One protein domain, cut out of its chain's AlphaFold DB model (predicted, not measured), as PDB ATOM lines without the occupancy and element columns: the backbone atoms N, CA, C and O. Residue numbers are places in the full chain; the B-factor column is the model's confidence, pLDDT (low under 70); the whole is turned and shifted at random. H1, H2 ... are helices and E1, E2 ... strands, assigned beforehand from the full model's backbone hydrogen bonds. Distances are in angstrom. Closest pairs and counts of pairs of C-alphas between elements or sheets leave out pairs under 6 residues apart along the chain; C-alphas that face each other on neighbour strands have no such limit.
ATOM      1  N   LYS A   9     -27.368  94.929  89.957       80.19
ATOM      2  CA  LYS A   9     -28.276  95.829  89.242       80.19
ATOM      3  C   LYS A   9     -28.262  95.517  87.749       80.19
ATOM      4  O   LYS A   9     -27.210  95.358  87.132       80.19
ATOM      5  N   LEU A  10     -29.448  95.458  87.149       79.31
ATOM      6  CA  LEU A  10     -29.604  95.151  85.724       79.31
ATOM      7  C   LEU A  10     -28.912  96.195  84.829       79.31
ATOM      8  O   LEU A  10     -28.351  95.842  83.798       79.31
ATOM      9  N   GLU A  11     -28.902  97.449  85.280       82.69
ATOM     10  CA  GLU A  11     -28.298  98.615  84.620       82.69
ATOM     11  C   GLU A  11     -26.775  98.493  84.450       82.69
ATOM     12  O   GLU A  11     -26.200  99.079  83.540       82.69
ATOM     13  N   GLU A  12     -26.111  97.726  85.317       81.44
ATOM     14  CA  GLU A  12     -24.663  97.502  85.244       81.44
ATOM     15  C   GLU A  12     -24.312  96.365  84.278       81.44
ATOM     16  O   GLU A  12     -23.209  96.331  83.733       81.44
ATOM     17  N   ARG A  13     -25.250  95.433  84.055       79.50
ATOM     18  CA  ARG A  13     -25.054  94.273  83.174       79.50
ATOM     19  C   ARG A  13     -25.526  94.481  81.745       79.50
ATOM     20  O   ARG A  13     -25.018  93.784  80.877       79.50
ATOM     21  N   PHE A  14     -26.468  95.386  81.509       83.25
ATOM     22  CA  PHE A  14     -27.024  95.622  80.182       83.25
ATOM     23  C   PHE A  14     -27.042  97.108  79.877       83.25
ATOM     24  O   PHE A  14     -27.594  97.903  80.640       83.25
ATOM     25  N   LYS A  15     -26.462  97.481  78.737       87.88
ATOM     26  CA  LYS A  15     -26.500  98.858  78.251       87.88
ATOM     27  C   LYS A  15     -27.620  99.032  77.234       87.88
ATOM     28  O   LYS A  15     -27.939  98.137  76.456       87.88
ATOM     29  N   LEU A  16     -28.216 100.221  77.223       87.44
ATOM     30  CA  LEU A  16     -29.171 100.590  76.181       87.44
ATOM     31  C   LEU A  16     -28.457 100.620  74.822       87.44
ATOM     32  O   LEU A  16     -27.395 101.227  74.697       87.44
ATOM     33  N   GLY A  17     -29.056  99.976  73.819       90.25
ATOM     34  CA  GLY A  17     -28.484  99.848  72.474       90.25
ATOM     35  C   GLY A  17     -27.535  98.660  72.288       90.25
ATOM     36  O   GLY A  17     -26.965  98.522  71.214       90.25
ATOM     37  N   GLU A  18     -27.360  97.814  73.304       88.94
ATOM     38  CA  GLU A  18     -26.611  96.565  73.181       88.94
ATOM     39  C   GLU A  18     -27.469  95.472  72.528       88.94
ATOM     40  O   GLU A  18     -28.592  95.202  72.962       88.94
ATOM     41  N   ASP A  19     -26.928  94.827  71.497       89.56
ATOM     42  CA  ASP A  19     -27.557  93.671  70.870       89.56
ATOM     43  C   ASP A  19     -27.372  92.424  71.741       89.56
ATOM     44  O   ASP A  19     -26.251  91.996  72.024       89.56
ATOM     45  N   VAL A  20     -28.484  91.802  72.141       89.38
ATOM     46  CA  VAL A  20     -28.486  90.589  72.966       89.38
ATOM     47  C   VAL A  20     -29.246  89.453  72.286       89.38
ATOM     48  O   VAL A  20     -30.330  89.639  71.735       89.38
ATOM     49  N   SER A  21     -28.690  88.242  72.356       90.62
ATOM     50  CA  SER A  21     -29.359  87.027  71.876       90.62
ATOM     51  C   SER A  21     -30.231  86.428  72.977       90.62
ATOM     52  O   SER A  21     -29.748  86.123  74.066       90.62
ATOM     53  N   ALA A  22     -31.523  86.255  72.698       92.00
ATOM     54  CA  ALA A  22     -32.501  85.729  73.644       92.00
ATOM     55  C   ALA A  22     -33.472  84.758  72.965       92.00
ATOM     56  O   ALA A  22     -33.687  84.809  71.753       92.00
ATOM     57  N   LYS A  23     -34.096  83.880  73.753       93.25
ATOM     58  CA  LYS A  23     -35.090  82.919  73.264       93.25
ATOM     59  C   LYS A  23     -36.492  83.504  73.385       93.25
ATOM     60  O   LYS A  23     -36.837  84.076  74.418       93.25
ATOM     61  N   ILE A  24     -37.307  83.330  72.347       94.19
ATOM     62  CA  ILE A  24     -38.723  83.718  72.364       94.19
ATOM     63  C   ILE A  24     -39.500  82.709  73.208       94.19
ATOM     64  O   ILE A  24     -39.476  81.513  72.927       94.19
ATOM     65  N   ILE A  25     -40.201  83.199  74.228       94.12
ATOM     66  CA  ILE A  25     -41.016  82.374  75.131       94.12
ATOM     67  C   ILE A  25     -42.498  82.492  74.798       94.12
ATOM     68  O   ILE A  25     -43.226  81.503  74.824       94.12
ATOM     69  N   LYS A  26     -42.957  83.702  74.475       94.62
ATOM     70  CA  LYS A  26     -44.358  83.956  74.140       94.62
ATOM     71  C   LYS A  26     -44.458  85.068  73.111       94.62
ATOM     72  O   LYS A  26     -43.712  86.042  73.171       94.62
ATOM     73  N   VAL A  27     -45.418  84.934  72.206       95.38
ATOM     74  CA  VAL A  27     -45.789  85.977  71.251       95.38
ATOM     75  C   VAL A  27     -47.242  86.339  71.505       95.38
ATOM     76  O   VAL A  27     -48.125  85.496  71.358       95.38
ATOM     77  N   ASP A  28     -47.475  87.585  71.893       95.44
ATOM     78  CA  ASP A  28     -48.802  88.169  71.993       95.44
ATOM     79  C   ASP A  28     -49.079  88.982  70.728       95.44
ATOM     80  O   ASP A  28     -48.452  90.015  70.474       95.44
ATOM     81  N   ARG A  29     -49.982  88.475  69.887       95.19
ATOM     82  CA  ARG A  29     -50.301  89.096  68.595       95.19
ATOM     83  C   ARG A  29     -51.298  90.242  68.723       95.19
ATOM     84  O   ARG A  29     -51.286  91.117  67.863       95.19
ATOM     85  N   GLU A  30     -52.123  90.241  69.765       96.19
ATOM     86  CA  GLU A  30     -53.125  91.284  69.993       96.19
ATOM     87  C   GLU A  30     -52.441  92.556  70.486       96.19
ATOM     88  O   GLU A  30     -52.600  93.626  69.901       96.19
ATOM     89  N   GLU A  31     -51.579  92.422  71.495       96.06
ATOM     90  CA  GLU A  31     -50.798  93.547  72.012       96.06
ATOM     91  C   GLU A  31     -49.531  93.840  71.192       96.06
ATOM     92  O   GLU A  31     -48.868  94.854  71.421       96.06
ATOM     93  N   ARG A  32     -49.181  92.967  70.235       95.44
ATOM     94  CA  ARG A  32     -47.931  93.005  69.450       95.44
ATOM     95  C   ARG A  32     -46.679  93.019  70.336       95.44
ATOM     96  O   ARG A  32     -45.715  93.734  70.061       95.44
ATOM     97  N   LYS A  33     -46.690  92.213  71.400       95.81
ATOM     98  CA  LYS A  33     -45.582  92.075  72.357       95.81
ATOM     99  C   LYS A  33     -44.946  90.694  72.250       95.81
ATOM    100  O   LYS A  33     -45.616  89.697  71.994       95.81
ATOM    101  N   ILE A  34     -43.641  90.625  72.488       95.06
ATOM    102  CA  ILE A  34     -42.887  89.370  72.501       95.06
ATOM    103  C   ILE A  34     -42.185  89.257  73.851       95.06
ATOM    104  O   ILE A  34     -41.461  90.162  74.257       95.06
ATOM    105  N   ALA A  35     -42.403  88.144  74.548       94.19
ATOM    106  CA  ALA A  35     -41.668  87.810  75.760       94.19
ATOM    107  C   ALA A  35     -40.391  87.048  75.393       94.19
ATOM    108  O   ALA A  35     -40.450  86.007  74.729       94.19
ATOM    109  N   LEU A  36     -39.251  87.556  75.858       93.50
ATOM    110  CA  LEU A  36     -37.920  87.002  75.621       93.50
ATOM    111  C   LEU A  36     -37.309  86.504  76.938       93.50
ATOM    112  O   LEU A  36     -37.557  87.078  77.996       93.50
ATOM    113  N   SER A  37     -36.489  85.453  76.878       91.25
ATOM    114  CA  SER A  37     -35.750  84.928  78.031       91.25
ATOM    115  C   SER A  37     -34.297  84.634  77.673       91.25
ATOM    116  O   SER A  37     -34.001  83.850  76.768       91.25
ATOM    117  N   LEU A  38     -33.388  85.242  78.435       90.25
ATOM    118  CA  LEU A  38     -31.945  85.012  78.341       90.25
ATOM    119  C   LEU A  38     -31.533  83.706  79.035       90.25
ATOM    120  O   LEU A  38     -30.641  82.996  78.578       90.25
ATOM    121  N   ARG A  39     -32.217  83.368  80.135       88.31
ATOM    122  CA  ARG A  39     -31.955  82.147  80.908       88.31
ATOM    123  C   ARG A  39     -32.229  80.905  80.071       88.31
ATOM    124  O   ARG A  39     -31.398  80.007  80.023       88.31
ATOM    125  N   GLU A  40     -33.376  80.886  79.401       88.62
ATOM    126  CA  GLU A  40     -33.781  79.752  78.572       88.62
ATOM    127  C   GLU A  40     -32.875  79.610  77.344       88.62
ATOM    128  O   GLU A  40     -32.510  78.501  76.974       88.62
ATOM    129  N   HIS A  41     -32.456  80.732  76.744       90.69
ATOM    130  CA  HIS A  41     -31.482  80.720  75.651       90.69
ATOM    131  C   HIS A  41     -30.174  80.046  76.072       90.69
ATOM    132  O   HIS A  41     -29.632  79.228  75.335       90.69
ATOM    133  N   ARG A  42     -29.659  80.383  77.260       88.19
ATOM    134  CA  ARG A  42     -28.417  79.796  77.765       88.19
ATOM    135  C   ARG A  42     -28.555  78.297  78.031       88.19
ATOM    136  O   ARG A  42     -27.692  77.547  77.600       88.19
ATOM    137  N   MET A  43     -29.652  77.873  78.658       89.00
ATOM    138  CA  MET A  43     -29.917  76.451  78.909       89.00
ATOM    139  C   MET A  43     -30.020  75.644  77.609       89.00
ATOM    140  O   MET A  43     -29.456  74.557  77.515       89.00
ATOM    141  N   ASP A  44     -30.698  76.182  76.593       88.56
ATOM    142  CA  ASP A  44     -30.769  75.558  75.269       88.56
ATOM    143  C   ASP A  44     -29.395  75.471  74.598       88.56
ATOM    144  O   ASP A  44     -29.082  74.454  73.983       88.56
ATOM    145  N   TYR A  45     -28.589  76.532  74.701       88.88
ATOM    146  CA  TYR A  45     -27.242  76.570  74.138       88.88
ATOM    147  C   TYR A  45     -26.347  75.505  74.785       88.88
ATOM    148  O   TYR A  45     -25.774  74.681  74.081       88.88
ATOM    149  N   GLU A  46     -26.316  75.453  76.120       86.75
ATOM    150  CA  GLU A  46     -25.557  74.454  76.884       86.75
ATOM    151  C   GLU A  46     -26.000  73.026  76.540       86.75
ATOM    152  O   GLU A  46     -25.169  72.136  76.363       86.75
ATOM    153  N   ARG A  47     -27.311  72.802  76.393       88.31
ATOM    154  CA  ARG A  47     -27.844  71.494  76.004       88.31
ATOM    155  C   ARG A  47     -27.399  71.089  74.602       88.31
ATOM    156  O   ARG A  47     -26.969  69.957  74.419       88.31
ATOM    157  N   ARG A  48     -27.482  72.004  73.633       88.12
ATOM    158  CA  ARG A  48     -27.050  71.740  72.255       88.12
ATOM    159  C   ARG A  48     -25.565  71.438  72.171       88.12
ATOM    160  O   ARG A  48     -25.203  70.478  71.505       88.12
ATOM    161  N   GLU A  49     -24.724  72.199  72.869       87.00
ATOM    162  CA  GLU A  49     -23.287  71.909  72.910       87.00
ATOM    163  C   GLU A  49     -23.009  70.530  73.512       87.00
ATOM    164  O   GLU A  49     -22.166  69.787  73.010       87.00
ATOM    165  N   MET A  50     -23.751  70.144  74.553       83.00
ATOM    166  CA  MET A  50     -23.636  68.814  75.142       83.00
ATOM    167  C   MET A  50     -24.076  67.714  74.164       83.00
ATOM    168  O   MET A  50     -23.406  66.688  74.051       83.00
ATOM    169  N   ASP A  51     -25.184  67.912  73.451       84.75
ATOM    170  CA  ASP A  51     -25.685  66.968  72.450       84.75
ATOM    171  C   ASP A  51     -24.702  66.822  71.274       84.75
ATOM    172  O   ASP A  51     -24.423  65.703  70.839       84.75
ATOM    173  N   GLU A  52     -24.117  67.923  70.791       85.19
ATOM    174  CA  GLU A  52     -23.083  67.914  69.747       85.19
ATOM    175  C   GLU A  52     -21.809  67.201  70.207       85.19
ATOM    176  O   GLU A  52     -21.250  66.388  69.465       85.19
ATOM    177  N   TYR A  53     -21.378  67.441  71.447       79.12
ATOM    178  CA  TYR A  53     -20.245  66.736  72.039       79.12
ATOM    179  C   TYR A  53     -20.492  65.220  72.081       79.12
ATOM    180  O   TYR A  53     -19.641  64.441  71.649       79.12
ATOM    181  N   HIS A  54     -21.681  64.790  72.516       75.19
ATOM    182  CA  HIS A  54     -22.061  63.375  72.521       75.19
ATOM    183  C   HIS A  54     -22.204  62.777  71.118       75.19
ATOM    184  O   HIS A  54     -21.876  61.606  70.921       75.19
ATOM    185  N   ALA A  55     -22.678  63.550  70.140       77.00
ATOM    186  CA  ALA A  55     -22.826  63.092  68.761       77.00
ATOM    187  C   ALA A  55     -21.468  62.913  68.058       77.00
ATOM    188  O   ALA A  55     -21.296  61.966  67.290       77.00
ATOM    189  N   GLY A  56     -20.493  63.786  68.334       72.38
ATOM    190  CA  GLY A  56     -19.131  63.684  67.802       72.38
ATOM    191  C   GLY A  56     -18.307  62.557  68.438       72.38
ATOM    192  O   GLY A  56     -17.471  61.941  67.776       72.38
ATOM    193  N   GLN A  57     -18.571  62.234  69.707       62.75
ATOM    194  CA  GLN A  57     -17.973  61.110  70.432       62.75
ATOM    195  C   GLN A  57     -18.818  59.834  70.251       62.75
ATOM    196  O   GLN A  57     -19.423  59.329  71.194       62.75
ATOM    197  N   GLY A  58     -18.883  59.296  69.027       62.03
ATOM    198  CA  GLY A  58     -19.663  58.085  68.729       62.03
ATOM    199  C   GLY A  58     -19.479  56.983  69.783       62.03
ATOM    200  O   GLY A  58     -18.348  56.619  70.078       62.03
TER     201      GLY A  58
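What this domain is: This is residues 9 to 58 of the 80 residues of the protein "S1 RNA-binding domain-containing protein" of Nitrospirales bacterium (UniProt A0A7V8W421). Three arms spread from a small junction: a hairpin of two strands, E1 and E2, a long straight helix, H2, that runs away from the hairpin's base, and a loose leading stretch with the short helix H1. Residues 9 to 19 stick out at the start, residues 28 to 33 at the hairpin's tip, and residues 45 to 58 along most of H2 and the tail. The 50 printed residues run in the order H1, E1, E2, H2; the sheet, E1 - E2, is antiparallel, and the class is mixed, helices and strands. The whole is extended, with a radius of gyration of the C-alphas of 15.4 A, and its outline is flat, spanning 46 by 32 by 16 A.

How they stand to each other: Start at H1, residues 10 to 13, which is apart from both E2, residues 33 to 37, and H2, residues 38 to 56. Next look at E1, residues 23 to 28: it forms a hairpin with E2, antiparallel at 157 degrees. Here N 25 and O 35 are 2.9 A apart and N 35 and O 26 are 2.8 A apart, both within hydrogen-bond range. Where E1 begins, find its closest C-alphas to H2, those of Lys 23 and His 41, 4.9 A apart. In H2 every O i to N i+4 pair is within hydrogen-bond range; H1 is too short for such a pair, and its one O i to N i+3 pair is within range.

Where its parts are: Find C-alpha 10 at (-29.604, 95.151, 85.724), where H1 begins its 5.3 A. E1 starts at C-alpha 23, (-35.090, 82.919, 73.264), and spans 14.7 A; E2 spans 13.4 A. H2 spans 27.0 A and ends at C-alpha 56, (-19.131, 63.684, 67.802).

The domain as a whole: The two C-alphas farthest apart, those of Glu 31 and Gly 58, are 47.3 A from each other. The printed part has no cut, and no link is long. Mean pLDDT of the printed part is 87.3; look for low confidence at residues 57 to 58, under 70.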